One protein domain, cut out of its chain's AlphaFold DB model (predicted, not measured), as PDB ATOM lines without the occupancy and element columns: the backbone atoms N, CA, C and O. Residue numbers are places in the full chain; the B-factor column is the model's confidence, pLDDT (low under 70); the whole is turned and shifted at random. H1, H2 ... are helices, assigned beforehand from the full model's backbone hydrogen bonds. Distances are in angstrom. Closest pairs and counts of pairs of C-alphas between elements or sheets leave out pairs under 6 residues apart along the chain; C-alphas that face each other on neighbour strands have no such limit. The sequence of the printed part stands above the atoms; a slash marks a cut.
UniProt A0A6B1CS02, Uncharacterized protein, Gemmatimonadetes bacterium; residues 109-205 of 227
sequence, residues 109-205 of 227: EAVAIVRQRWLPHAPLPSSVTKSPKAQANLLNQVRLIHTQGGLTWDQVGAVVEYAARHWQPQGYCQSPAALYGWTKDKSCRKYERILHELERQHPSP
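This is residues 109 to 205 of the 227 residues of an uncharacterized protein of Gemmatimonadetes bacterium (UniProt A0A6B1CS02). H1, H4 and H5 form a row with H4 in the middle: H1 lies side by side with it, and H5 crosses it on the other side. The long H3 runs across the row near the first residues of H1 and H4, the short H2 makes a corner before it, and residues 199 to 205 stick out. The printed part has 97 residues with five named helices, H1 to H5 in chain order, and no named strand, an all-helix class. It is compact, with a radius of gyration of the C-alphas of 12.5 A, and spans 42 by 29 by 24 A.

Find C-alpha 109 at (43.613, 38.468, -22.836), where H1, residues 109 to 118, begins its 13.1 A. Next come H2, residues 126 to 130, 6.0 A, and H3, residues 132 to 149, 24.8 A, with a kink of 27 degrees near residue 143. H4, residues 153 to 167, covers 20.0 A; H5, residues 189 to 201, covers 18.1 A and ends with C-alpha 201 at (40.275, 24.518, -3.498).

Start at H4, which with H3 is a hub, touching three helices each. H1 touches H4 at a shallow tilt of 32 degrees, the same way, closest at the C-alphas of Arg 117 and Glu 161, 4.8 A. With residues 153 to 156 alone H4 touches residues 142 to 146 of H3, closest at C-alphas 146 and 153, 6.4 A, at a steep tilt of 63 degrees, opposite ways. H5 touches H4 about perpendicular, 74 degrees, with residues 194 to 198 alone; C-alphas 159 and 194 are closest, 7.0 A. H3 touches H1 with residues 139 to 143 alone, about perpendicular at 82 degrees; C-alphas 110 and 139 are closest, 5.7 A. H2 and H3 touch only at the corner, closest at C-alphas 128 and 134, 4.8 A. H3 and H5 are apart. In H1 to H4 every O i to N i+4 pair is within hydrogen-bond range, in H5 8 of 9.

The farthest C-alphas, of Lys 130 and Pro 205, are 42.0 A apart. The printed part has no cut; the link from H4 to H5, residues 168 to 188, is long. Mean pLDDT of the printed part is 75.5; look for values under 70 at residues 180 to 191 and 201 to 205, among others.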
ATOM      1  N   GLU A 109      43.579  39.513 -23.867       88.75
ATOM      2  CA  GLU A 109      43.613  38.468 -22.836       88.75
ATOM      3  C   GLU A 109      42.271  38.353 -22.103       88.75
ATOM      4  O   GLU A 109      41.736  37.259 -21.929       88.75
ATOM      5  N   ALA A 110      41.658  39.487 -21.747       85.56
ATOM      6  CA  ALA A 110      40.340  39.499 -21.111       85.56
ATOM      7  C   ALA A 110      39.262  38.912 -22.038       85.56
ATOM      8  O   ALA A 110      38.361  38.202 -21.586       85.56
ATOM      9  N   VAL A 111      39.362  39.176 -23.347       87.06
ATOM     10  CA  VAL A 111      38.473  38.577 -24.354       87.06
ATOM     11  C   VAL A 111      38.679  37.064 -24.422       87.06
ATOM     12  O   VAL A 111      37.692  36.324 -24.446       87.06
ATOM     13  N   ALA A 112      39.934  36.604 -24.436       89.50
ATOM     14  CA  ALA A 112      40.268  35.183 -24.461       89.50
ATOM     15  C   ALA A 112      39.704  34.457 -23.234       89.50
ATOM     16  O   ALA A 112      38.998  33.463 -23.396       89.50
ATOM     17  N   ILE A 113      39.897  35.008 -22.033       89.62
ATOM     18  CA  ILE A 113      39.372  34.436 -20.788       89.62
ATOM     19  C   ILE A 113      37.852  34.320 -20.827       89.62
ATOM     20  O   ILE A 113      37.311  33.249 -20.571       89.62
ATOM     21  N   VAL A 114      37.129  35.380 -21.190       87.00
ATOM     22  CA  VAL A 114      35.658  35.317 -21.225       87.00
ATOM     23  C   VAL A 114      35.183  34.264 -22.230       87.00
ATOM     24  O   VAL A 114      34.252  33.509 -21.944       87.00
ATOM     25  N   ARG A 115      35.831  34.172 -23.395       87.50
ATOM     26  CA  ARG A 115      35.464  33.195 -24.427       87.50
ATOM     27  C   ARG A 115      35.776  31.757 -24.032       87.50
ATOM     28  O   ARG A 115      34.953  30.889 -24.287       87.50
ATOM     29  N   GLN A 116      36.939  31.513 -23.440       90.00
ATOM     30  CA  GLN A 116      37.423  30.165 -23.137       90.00
ATOM     31  C   GLN A 116      36.923  29.643 -21.789       90.00
ATOM     32  O   GLN A 116      36.734  28.444 -21.641       90.00
ATOM     33  N   ARG A 117      36.719  30.531 -20.809       87.31
ATOM     34  CA  ARG A 117      36.463  30.161 -19.408       87.31
ATOM     35  C   ARG A 117      35.050  30.473 -18.933       87.31
ATOM     36  O   ARG A 117      34.570  29.799 -18.036       87.31
ATOM     37  N   TRP A 118      34.352  31.454 -19.515       87.50
ATOM     38  CA  TRP A 118      32.965  31.756 -19.120       87.50
ATOM     39  C   TRP A 118      31.933  31.141 -20.062       87.50
ATOM     40  O   TRP A 118      31.049  30.412 -19.617       87.50
ATOM     41  N   LEU A 119      32.023  31.448 -21.362       87.00
ATOM     42  CA  LEU A 119      30.995  31.075 -22.345       87.00
ATOM     43  C   LEU A 119      30.662  29.573 -22.408       87.00
ATOM     44  O   LEU A 119      29.483  29.276 -22.604       87.00
ATOM     45  N   PRO A 120      31.609  28.630 -22.216       90.75
ATOM     46  CA  PRO A 120      31.282  27.203 -22.188       90.75
ATOM     47  C   PRO A 120      30.382  26.790 -21.018       90.75
ATOM     48  O   PRO A 120      29.756  25.735 -21.070       90.75
ATOM     49  N   HIS A 121      30.327  27.596 -19.957       83.00
ATOM     50  CA  HIS A 121      29.636  27.258 -18.713       83.00
ATOM     51  C   HIS A 121      28.403  28.121 -18.458       83.00
ATOM     52  O   HIS A 121      27.447  27.645 -17.853       83.00
ATOM     53  N   ALA A 122      28.393  29.371 -18.930       84.56
ATOM     54  CA  ALA A 122      27.254  30.260 -18.757       84.56
ATOM     55  C   ALA A 122      27.076  31.229 -19.939       84.56
ATOM     56  O   ALA A 122      28.035  31.873 -20.378       84.56
ATOM     57  N   PRO A 123      25.834  31.431 -20.422       85.00
ATOM     58  CA  PRO A 123      25.564  32.448 -21.425       85.00
ATOM     59  C   PRO A 123      25.739  33.851 -20.830       85.00
ATOM     60  O   PRO A 123      25.425  34.110 -19.665       85.00
ATOM     61  N   LEU A 124      26.212  34.792 -21.647       81.06
ATOM     62  CA  LEU A 124      26.254  36.199 -21.251       81.06
ATOM     63  C   LEU A 124      24.838  36.804 -21.224       81.06
ATOM     64  O   LEU A 124      24.009  36.465 -22.074       81.06
ATOM     65  N   PRO A 125      24.559  37.764 -20.321       77.88
ATOM     66  CA  PRO A 125      23.290  38.477 -20.307       77.88
ATOM     67  C   PRO A 125      23.003  39.165 -21.639       77.88
ATOM     68  O   PRO A 125      23.897  39.728 -22.274       77.88
ATOM     69  N   SER A 126      21.723  39.232 -22.005       77.12
ATOM     70  CA  SER A 126      21.278  39.913 -23.226       77.12
ATOM     71  C   SER A 126      21.675  41.396 -23.273       77.12
ATOM     72  O   SER A 126      21.890  41.951 -24.349       77.12
ATOM     73  N   SER A 127      21.820  42.041 -22.113       75.56
ATOM     74  CA  SER A 127      22.319  43.414 -21.985       75.56
ATOM     75  C   SER A 127      23.787  43.553 -22.396       75.56
ATOM     76  O   SER A 127      24.152  44.567 -22.989       75.56
ATOM     77  N   VAL A 128      24.613  42.539 -22.127       76.75
ATOM     78  CA  VAL A 128      26.020  42.482 -22.537       76.75
ATOM     79  C   VAL A 128      26.116  42.159 -24.021       76.75
ATOM     80  O   VAL A 128      26.810  42.850 -24.756       76.75
ATOM     81  N   THR A 129      25.385  41.158 -24.508       78.00
ATOM     82  CA  THR A 129      25.492  40.747 -25.917       78.00
ATOM     83  C   THR A 129      24.992  41.818 -26.889       78.00
ATOM     84  O   THR A 129      25.543  41.949 -27.977       78.00
ATOM     85  N   LYS A 130      24.007  42.636 -26.492       77.38
ATOM     86  CA  LYS A 130      23.402  43.667 -27.355       77.38
ATOM     87  C   LYS A 130      24.040  45.055 -27.249       77.38
ATOM     88  O   LYS A 130      23.738  45.910 -28.078       77.38
ATOM     89  N   SER A 131      24.875  45.323 -26.241       82.81
ATOM     90  CA  SER A 131      25.421  46.665 -25.995       82.81
ATOM     91  C   SER A 131      26.952  46.678 -26.028       82.81
ATOM     92  O   SER A 131      27.574  46.159 -25.100       82.81
ATOM     93  N   PRO A 132      27.583  47.363 -27.004       80.50
ATOM     94  CA  PRO A 132      29.042  47.512 -27.054       80.50
ATOM     95  C   PRO A 132      29.630  48.115 -25.773       80.50
ATOM     96  O   PRO A 132      30.683  47.703 -25.299       80.50
ATOM     97  N   LYS A 133      28.904  49.051 -25.147       80.56
ATOM     98  CA  LYS A 133      29.296  49.648 -23.864       80.56
ATOM     99  C   LYS A 133      29.308  48.623 -22.728       80.56
ATOM    100  O   LYS A 133      30.192  48.661 -21.879       80.56
ATOM    101  N   ALA A 134      28.334  47.716 -22.698       75.19
ATOM    102  CA  ALA A 134      28.288  46.660 -21.692       75.19
ATOM    103  C   ALA A 134      29.394  45.615 -21.913       75.19
ATOM    104  O   ALA A 134      29.971  45.146 -20.936       75.19
ATOM    105  N   GLN A 135      29.741  45.315 -23.170       79.19
ATOM    106  CA  GLN A 135      30.891  44.466 -23.509       79.19
ATOM    107  C   GLN A 135      32.207  45.099 -23.048       79.19
ATOM    108  O   GLN A 135      32.980  44.454 -22.349       79.19
ATOM    109  N   ALA A 136      32.427  46.382 -23.353       81.06
ATOM    110  CA  ALA A 136      33.621  47.106 -22.920       81.06
ATOM    111  C   ALA A 136      33.740  47.168 -21.388       81.06
ATOM    112  O   ALA A 136      34.815  46.937 -20.836       81.06
ATOM    113  N   ASN A 137      32.628  47.415 -20.687       81.19
ATOM    114  CA  ASN A 137      32.605  47.389 -19.226       81.19
ATOM    115  C   ASN A 137      32.970  46.009 -18.674       81.19
ATOM    116  O   ASN A 137      33.733  45.927 -17.720       81.19
ATOM    117  N   LEU A 138      32.452  44.935 -19.272       84.31
ATOM    118  CA  LEU A 138      32.774  43.574 -18.860       84.31
ATOM    119  C   LEU A 138      34.262  43.262 -19.014       84.31
ATOM    120  O   LEU A 138      34.873  42.775 -18.067       84.31
ATOM    121  N   LEU A 139      34.853  43.601 -20.160       87.88
ATOM    122  CA  LEU A 139      36.281  43.382 -20.398       87.88
ATOM    123  C   LEU A 139      37.147  44.214 -19.446       87.88
ATOM    124  O   LEU A 139      38.123  43.705 -18.901       87.88
ATOM    125  N   ASN A 140      36.757  45.464 -19.176       84.31
ATOM    126  CA  ASN A 140      37.468  46.301 -18.214       84.31
ATOM    127  C   ASN A 140      37.386  45.736 -16.788       84.31
ATOM    128  O   ASN A 140      38.375  45.798 -16.074       84.31
ATOM    129  N   GLN A 141      36.259  45.149 -16.375       82.62
ATOM    130  CA  GLN A 141      36.162  44.522 -15.052       82.62
ATOM    131  C   GLN A 141      37.049  43.284 -14.932       82.62
ATOM    132  O   GLN A 141      37.767  43.155 -13.949       82.62
ATOM    133  N   VAL A 142      37.070  42.416 -15.948       85.06
ATOM    134  CA  VAL A 142      37.971  41.248 -15.975       85.06
ATOM    135  C   VAL A 142      39.436  41.686 -15.909       85.06
ATOM    136  O   VAL A 142      40.224  41.106 -15.170       85.06
ATOM    137  N   ARG A 143      39.793  42.774 -16.599       86.38
ATOM    138  CA  ARG A 143      41.118  43.383 -16.462       86.38
ATOM    139  C   ARG A 143      41.383  43.915 -15.057       86.38
ATOM    140  O   ARG A 143      42.495  43.763 -14.570       86.38
ATOM    141  N   LEU A 144      40.409  44.551 -14.411       82.38
ATOM    142  CA  LEU A 144      40.614  45.090 -13.067       82.38
ATOM    143  C   LEU A 144      40.875  43.980 -12.037       82.38
ATOM    144  O   LEU A 144      41.695  44.196 -11.152       82.38
ATOM    145  N   ILE A 145      40.302  42.782 -12.206       82.00
ATOM    146  CA  ILE A 145      40.669  41.595 -11.407       82.00
ATOM    147  C   ILE A 145      42.176  41.333 -11.506       82.00
ATOM    148  O   ILE A 145      42.844  41.198 -10.487       82.00
ATOM    149  N   HIS A 146      42.716  41.324 -12.725       83.00
ATOM    150  CA  HIS A 146      44.147  41.144 -12.962       83.00
ATOM    151  C   HIS A 146      44.967  42.294 -12.353       83.00
ATOM    152  O   HIS A 146      45.833  42.088 -11.513       83.00
ATOM    153  N   THR A 147      44.669  43.540 -12.733       81.75
ATOM    154  CA  THR A 147      45.535  44.683 -12.406       81.75
ATOM    155  C   THR A 147      45.415  45.172 -10.968       81.75
ATOM    156  O   THR A 147      46.400  45.615 -10.396       81.75
ATOM    157  N   GLN A 148      44.210  45.164 -10.397       77.38
ATOM    158  CA  GLN A 148      43.959  45.665  -9.040       77.38
ATOM    159  C   GLN A 148      43.845  44.531  -8.021       77.38
ATOM    160  O   GLN A 148      44.140  44.746  -6.851       77.38
ATOM    161  N   GLY A 149      43.419  43.337  -8.443       72.12
ATOM    162  CA  GLY A 149      43.454  42.143  -7.600       72.12
ATOM    163  C   GLY A 149      44.832  41.482  -7.532       72.12
ATOM    164  O   GLY A 149      45.019  40.609  -6.696       72.12
ATOM    165  N   GLY A 150      45.780  41.878  -8.393       79.81
ATOM    166  CA  GLY A 150      47.133  41.314  -8.426       79.81
ATOM    167  C   GLY A 150      47.188  39.856  -8.891       79.81
ATOM    168  O   GLY A 150      48.189  39.184  -8.664       79.81
ATOM    169  N   LEU A 151      46.116  39.359  -9.510       81.31
ATOM    170  CA  LEU A 151      46.019  37.982  -9.985       81.31
ATOM    171  C   LEU A 151      46.646  37.836 -11.368       81.31
ATOM    172  O   LEU A 151      46.475  38.705 -12.221       81.31
ATOM    173  N   THR A 152      47.290  36.700 -11.627       88.50
ATOM    174  CA  THR A 152      47.735  36.343 -12.980       88.50
ATOM    175  C   THR A 152      46.537  36.055 -13.886       88.50
ATOM    176  O   THR A 152      45.441  35.734 -13.419       88.50
ATOM    177  N   TRP A 153      46.714  36.140 -15.206       86.31
ATOM    178  CA  TRP A 153      45.625  35.852 -16.148       86.31
ATOM    179  C   TRP A 153      45.071  34.424 -16.025       86.31
ATOM    180  O   TRP A 153      43.866  34.232 -16.183       86.31
ATOM    181  N   ASP A 154      45.899  33.446 -15.656       85.88
ATOM    182  CA  ASP A 154      45.441  32.077 -15.394       85.88
ATOM    183  C   ASP A 154      44.550  32.001 -14.150       85.88
ATOM    184  O   ASP A 154      43.480  31.386 -14.183       85.88
ATOM    185  N   GLN A 155      44.930  32.695 -13.072       83.94
ATOM    186  CA  GLN A 155      44.117  32.801 -11.858       83.94
ATOM    187  C   GLN A 155      42.797  33.530 -12.131       83.94
ATOM    188  O   GLN A 155      41.738  33.086 -11.690       83.94
ATOM    189  N   VAL A 156      42.827  34.610 -12.918       85.75
ATOM    190  CA  VAL A 156      41.616  35.305 -13.385       85.75
ATOM    191  C   VAL A 156      40.732  34.344 -14.185       85.75
ATOM    192  O   VAL A 156      39.515  34.335 -14.009       85.75
ATOM    193  N   GLY A 157      41.332  33.504 -15.031       87.50
ATOM    194  CA  GLY A 157      40.641  32.446 -15.762       87.50
ATOM    195  C   GLY A 157      39.907  31.475 -14.838       87.50
ATOM    196  O   GLY A 157      38.720  31.227 -15.051       87.50
ATOM    197  N   ALA A 158      40.574  30.997 -13.785       85.31
ATOM    198  CA  ALA A 158      39.981  30.110 -12.785       85.31
ATOM    199  C   ALA A 158      38.825  30.779 -12.019       85.31
ATOM    200  O   ALA A 158      37.762  30.180 -11.860       85.31
ATOM    201  N   VAL A 159      38.981  32.047 -11.619       83.50
ATOM    202  CA  VAL A 159      37.921  32.853 -10.982       83.50
ATOM    203  C   VAL A 159      36.689  32.956 -11.881       83.50
ATOM    204  O   VAL A 159      35.557  32.746 -11.440       83.50
ATOM    205  N   VAL A 160      36.904  33.290 -13.155       86.62
ATOM    206  CA  VAL A 160      35.840  33.451 -14.150       86.62
ATOM    207  C   VAL A 160      35.133  32.119 -14.411       86.62
ATOM    208  O   VAL A 160      33.904  32.087 -14.452       86.62
ATOM    209  N   GLU A 161      35.884  31.027 -14.543       87.94
ATOM    210  CA  GLU A 161      35.350  29.677 -14.740       87.94
ATOM    211  C   GLU A 161      34.513  29.210 -13.544       87.94
ATOM    212  O   GLU A 161      33.372  28.768 -13.712       87.94
ATOM    213  N   TYR A 162      35.039  29.372 -12.328       83.50
ATOM    214  CA  TYR A 162      34.351  29.009 -11.093       83.50
ATOM    215  C   TYR A 162      33.025  29.758 -10.949       83.50
ATOM    216  O   TYR A 162      31.971  29.162 -10.706       83.50
ATOM    217  N   ALA A 163      33.048  31.069 -11.181       82.56
ATOM    218  CA  ALA A 163      31.851  31.888 -11.125       82.56
ATOM    219  C   ALA A 163      30.806  31.489 -12.181       82.56
ATOM    220  O   ALA A 163      29.608  31.445 -11.883       82.56
ATOM    221  N   ALA A 164      31.241  31.157 -13.397       85.06
ATOM    222  CA  ALA A 164      30.342  30.692 -14.445       85.06
ATOM    223  C   ALA A 164      29.658  29.367 -14.064       85.06
ATOM    224  O   ALA A 164      28.451  29.234 -14.251       85.06
ATOM    225  N   ARG A 165      30.406  28.412 -13.493       83.69
ATOM    226  CA  ARG A 165      29.901  27.075 -13.135       83.69
ATOM    227  C   ARG A 165      29.034  27.060 -11.880       83.69
ATOM    228  O   ARG A 165      28.016  26.377 -11.849       83.69
ATOM    229  N   HIS A 166      29.440  27.778 -10.839       78.12
ATOM    230  CA  HIS A 166      28.851  27.612  -9.508       78.12
ATOM    231  C   HIS A 166      27.928  28.761  -9.119       78.12
ATOM    232  O   HIS A 166      26.909  28.553  -8.466       78.12
ATOM    233  N   TRP A 167      28.254  29.984  -9.526       76.19
ATOM    234  CA  TRP A 167      27.596  31.174  -8.992       76.19
ATOM    235  C   TRP A 167      26.506  31.712  -9.906       76.19
ATOM    236  O   TRP A 167      25.495  32.228  -9.423       76.19
ATOM    237  N   GLN A 168      26.684  31.602 -11.222       78.69
ATOM    238  CA  GLN A 168      25.664  32.020 -12.176       78.69
ATOM    239  C   GLN A 168      24.363  31.211 -12.031       78.69
ATOM    240  O   GLN A 168      23.315  31.859 -11.922       78.69
ATOM    241  N   PRO A 169      24.389  29.866 -11.907       75.56
ATOM    242  CA  PRO A 169      23.164  29.080 -11.732       75.56
ATOM    243  C   PRO A 169      22.418  29.410 -10.435       75.56
ATOM    244  O   PRO A 169      21.195  29.355 -10.384       75.56
ATOM    245  N   GLN A 170      23.151  29.821  -9.396       72.81
ATOM    246  CA  GLN A 170      22.599  30.238  -8.102       72.81
ATOM    247  C   GLN A 170      22.117  31.703  -8.103       72.81
ATOM    248  O   GLN A 170      21.651  32.218  -7.088       72.81
ATOM    249  N   GLY A 171      22.241  32.409  -9.234       73.38
ATOM    250  CA  GLY A 171      21.854  33.814  -9.374       73.38
ATOM    251  C   GLY A 171      22.801  34.796  -8.677       73.38
ATOM    252  O   GLY A 171      22.499  35.988  -8.572       73.38
ATOM    253  N   TYR A 172      23.964  34.339  -8.208       66.88
ATOM    254  CA  TYR A 172      24.914  35.165  -7.470       66.88
ATOM    255  C   TYR A 172      25.739  36.074  -8.378       66.88
ATOM    256  O   TYR A 172      26.010  37.215  -7.995       66.88
ATOM    257  N   CYS A 173      26.068  35.648  -9.595       71.38
ATOM    258  CA  CYS A 173      26.683  36.518 -10.594       71.38
ATOM    259  C   CYS A 173      26.053  36.300 -11.966       71.38
ATOM    260  O   CYS A 173      26.077  35.209 -12.516       71.38
ATOM    261  N   GLN A 174      25.507  37.357 -12.562       70.94
ATOM    262  CA  GLN A 174      24.920  37.250 -13.901       70.94
ATOM    263  C   GLN A 174      25.960  37.426 -15.015       70.94
ATOM    264  O   GLN A 174      25.659  37.171 -16.172       70.94
ATOM    265  N   SER A 175      27.174  37.889 -14.699       76.19
ATOM    266  CA  SER A 175      28.239  38.094 -15.686       76.19
ATOM    267  C   SER A 175      29.620  38.156 -15.019       76.19
ATOM    268  O   SER A 175      29.673  38.518 -13.839       76.19
ATOM    269  N   PRO A 176      30.723  37.951 -15.769       68.94
ATOM    270  CA  PRO A 176      32.086  38.194 -15.288       68.94
ATOM    271  C   PRO A 176      32.284  39.615 -14.749       68.94
ATOM    272  O   PRO A 176      33.039  39.846 -13.815       68.94
ATOM    273  N   ALA A 177      31.548  40.586 -15.296       66.88
ATOM    274  CA  ALA A 177      31.600  41.978 -14.858       66.88
ATOM    275  C   ALA A 177      31.074  42.195 -13.431       66.88
ATOM    276  O   ALA A 177      31.275  43.261 -12.865       66.88
ATOM    277  N   ALA A 178      30.348  41.220 -12.875       69.50
ATOM    278  CA  ALA A 178      29.874  41.256 -11.497       69.50
ATOM    279  C   ALA A 178      30.904  40.690 -10.505       69.50
ATOM    280  O   ALA A 178      30.660  40.754  -9.303       69.50
ATOM    281  N   LEU A 179      32.015  40.128 -11.000       71.12
ATOM    282  CA  LEU A 179      33.110  39.615 -10.174       71.12
ATOM    283  C   LEU A 179      33.935  40.758  -9.609       71.12
ATOM    284  O   LEU A 179      34.270  40.748  -8.434       71.12
ATOM    285  N   TYR A 180      34.195  41.771 -10.431       63.12
ATOM    286  CA  TYR A 180      34.877  42.980 -10.012       63.12
ATOM    287  C   TYR A 180      33.883  44.135 -10.029       63.12
ATOM    288  O   TYR A 180      33.362  44.513 -11.075       63.12
ATOM    289  N   GLY A 181      33.545  44.653  -8.852       53.94
ATOM    290  CA  GLY A 181      32.611  45.763  -8.718       53.94
ATOM    291  C   GLY A 181      31.612  45.596  -7.584       53.94
ATOM    292  O   GLY A 181      31.343  44.512  -7.073       53.94
ATOM    293  N   TRP A 182      31.037  46.726  -7.192       44.31
ATOM    294  CA  TRP A 182      30.023  46.776  -6.154       44.31
ATOM    295  C   TRP A 182      28.723  46.212  -6.733       44.31
ATOM    296  O   TRP A 182      28.209  46.711  -7.737       44.31
ATOM    297  N   THR A 183      28.163  45.183  -6.097       50.25
ATOM    298  CA  THR A 183      26.769  44.800  -6.355       50.25
ATOM    299  C   THR A 183      25.850  45.984  -6.021       50.25
ATOM    300  O   THR A 183      26.249  46.919  -5.321       50.25
ATOM    301  N   LYS A 184      24.589  45.964  -6.485       43.75
ATOM    302  CA  LYS A 184      23.582  46.964  -6.061       43.75
ATOM    303  C   LYS A 184      23.487  47.092  -4.533       43.75
ATOM    304  O   LYS A 184      23.186  48.176  -4.044       43.75
ATOM    305  N   ASP A 185      23.839  46.026  -3.818       46.53
ATOM    306  CA  ASP A 185      23.825  45.944  -2.358       46.53
ATOM    307  C   ASP A 185      25.172  46.315  -1.720       46.53
ATOM    308  O   ASP A 185      25.388  46.068  -0.536       46.53
ATOM    309  N   LYS A 186      26.098  46.909  -2.487       44.97
ATOM    310  CA  LYS A 186      27.428  47.324  -2.024       44.97
ATOM    311  C   LYS A 186      28.295  46.186  -1.455       44.97
ATOM    312  O   LYS A 186      29.225  46.429  -0.692       44.97
ATOM    313  N   SER A 187      28.014  44.936  -1.812       44.22
ATOM    314  CA  SER A 187      28.688  43.785  -1.216       44.22
ATOM    315  C   SER A 187      29.984  43.434  -1.967       44.22
ATOM    316  O   SER A 187      29.947  42.646  -2.913       44.22
ATOM    317  N   CYS A 188      31.140  43.926  -1.503       48.00
ATOM    318  CA  CYS A 188      32.459  43.341  -1.830       48.00
ATOM    319  C   CYS A 188      32.565  41.854  -1.424       48.00
ATOM    320  O   CYS A 188      33.388  41.119  -1.958       48.00
ATOM    321  N   ARG A 189      31.646  41.384  -0.564       54.94
ATOM    322  CA  ARG A 189      31.559  40.009  -0.043       54.94
ATOM    323  C   ARG A 189      31.508  38.905  -1.102       54.94
ATOM    324  O   ARG A 189      31.729  37.754  -0.761       54.94
ATOM    325  N   LYS A 190      31.164  39.214  -2.354       62.81
ATOM    326  CA  LYS A 190      31.164  38.220  -3.435       62.81
ATOM    327  C   LYS A 190      32.583  37.975  -3.952       62.81
ATOM    328  O   LYS A 190      33.012  36.838  -3.977       62.81
ATOM    329  N   TYR A 191      33.350  39.012  -4.257       63.41
ATOM    330  CA  TYR A 191      34.704  38.834  -4.783       63.41
ATOM    331  C   TYR A 191      35.655  38.161  -3.781       63.41
ATOM    332  O   TYR A 191      36.273  37.152  -4.102       63.41
ATOM    333  N   GLU A 192      35.698  38.648  -2.541       70.75
ATOM    334  CA  GLU A 192      36.553  38.084  -1.482       70.75
ATOM    335  C   GLU A 192      36.182  36.636  -1.142       70.75
ATOM    336  O   GLU A 192      37.052  35.808  -0.896       70.75
ATOM    337  N   ARG A 193      34.886  36.300  -1.190       69.94
ATOM    338  CA  ARG A 193      34.430  34.924  -0.988       69.94
ATOM    339  C   ARG A 193      34.868  34.001  -2.124       69.94
ATOM    340  O   ARG A 193      35.208  32.863  -1.830       69.94
ATOM    341  N   ILE A 194      34.911  34.484  -3.373       67.75
ATOM    342  CA  ILE A 194      35.473  33.708  -4.494       67.75
ATOM    343  C   ILE A 194      36.951  33.441  -4.245       67.75
ATOM    344  O   ILE A 194      37.382  32.304  -4.388       67.75
ATOM    345  N   LEU A 195      37.717  34.463  -3.852       71.44
ATOM    346  CA  LEU A 195      39.142  34.290  -3.565       71.44
ATOM    347  C   LEU A 195      39.360  33.272  -2.444       71.44
ATOM    348  O   LEU A 195      40.134  32.340  -2.616       71.44
ATOM    349  N   HIS A 196      38.600  33.378  -1.354       75.94
ATOM    350  CA  HIS A 196      38.695  32.441  -0.239       75.94
ATOM    351  C   HIS A 196      38.264  31.009  -0.624       75.94
ATOM    352  O   HIS A 196      38.839  30.031  -0.141       75.94
ATOM    353  N   GLU A 197      37.231  30.836  -1.455       70.19
ATOM    354  CA  GLU A 197      36.831  29.511  -1.957       70.19
ATOM    355  C   GLU A 197      37.884  28.928  -2.908       70.19
ATOM    356  O   GLU A 197      38.173  27.735  -2.823       70.19
ATOM    357  N   LEU A 198      38.516  29.757  -3.742       67.25
ATOM    358  CA  LEU A 198      39.608  29.334  -4.621       67.25
ATOM    359  C   LEU A 198      40.873  28.971  -3.848       67.25
ATOM    360  O   LEU A 198      41.467  27.945  -4.150       67.25
ATOM    361  N   GLU A 199      41.256  29.740  -2.829       75.31
ATOM    362  CA  GLU A 199      42.381  29.404  -1.943       75.31
ATOM    363  C   GLU A 199      42.137  28.090  -1.190       75.31
ATOM    364  O   GLU A 199      43.060  27.298  -1.016       75.31
ATOM    365  N   ARG A 200      40.886  27.804  -0.796       74.56
ATOM    366  CA  ARG A 200      40.520  26.504  -0.209       74.56
ATOM    367  C   ARG A 200      40.629  25.348  -1.202       74.56
ATOM    368  O   ARG A 200      40.981  24.245  -0.795       74.56
ATOM    369  N   GLN A 201      40.268  25.564  -2.466       64.81
ATOM    370  CA  GLN A 201      40.275  24.518  -3.498       64.81
ATOM    371  C   GLN A 201      41.658  24.313  -4.131       64.81
ATOM    372  O   GLN A 201      41.977  23.210  -4.568       64.81
ATOM    373  N   HIS A 202      42.479  25.359  -4.145       64.12
ATOM    374  CA  HIS A 202      43.821  25.386  -4.714       64.12
ATOM    375  C   HIS A 202      44.778  26.083  -3.735       64.12
ATOM    376  O   HIS A 202      45.178  27.225  -3.983       64.12
ATOM    377  N   PRO A 203      45.144  25.432  -2.613       59.41
ATOM    378  CA  PRO A 203      46.107  26.001  -1.684       59.41
ATOM    379  C   PRO A 203      47.417  26.253  -2.430       59.41
ATOM    380  O   PRO A 203      47.976  25.350  -3.056       59.41
ATOM    381  N   SER A 204      47.881  27.503  -2.406       49.69
ATOM    382  CA  SER A 204      49.142  27.871  -3.042       49.69
ATOM    383  C   SER A 204      50.273  27.014  -2.456       49.69
ATOM    384  O   SER A 204      50.324  26.855  -1.234       49.69
ATOM    385  N   PRO A 205      51.210  26.486  -3.264       48.66
ATOM    386  CA  PRO A 205      52.335  25.698  -2.755       48.66
ATOM    387  C   PRO A 205      53.218  26.485  -1.767       48.66
ATOM    388  O   PRO A 205      53.888  25.885  -0.933       48.66
TER     389      PRO A 205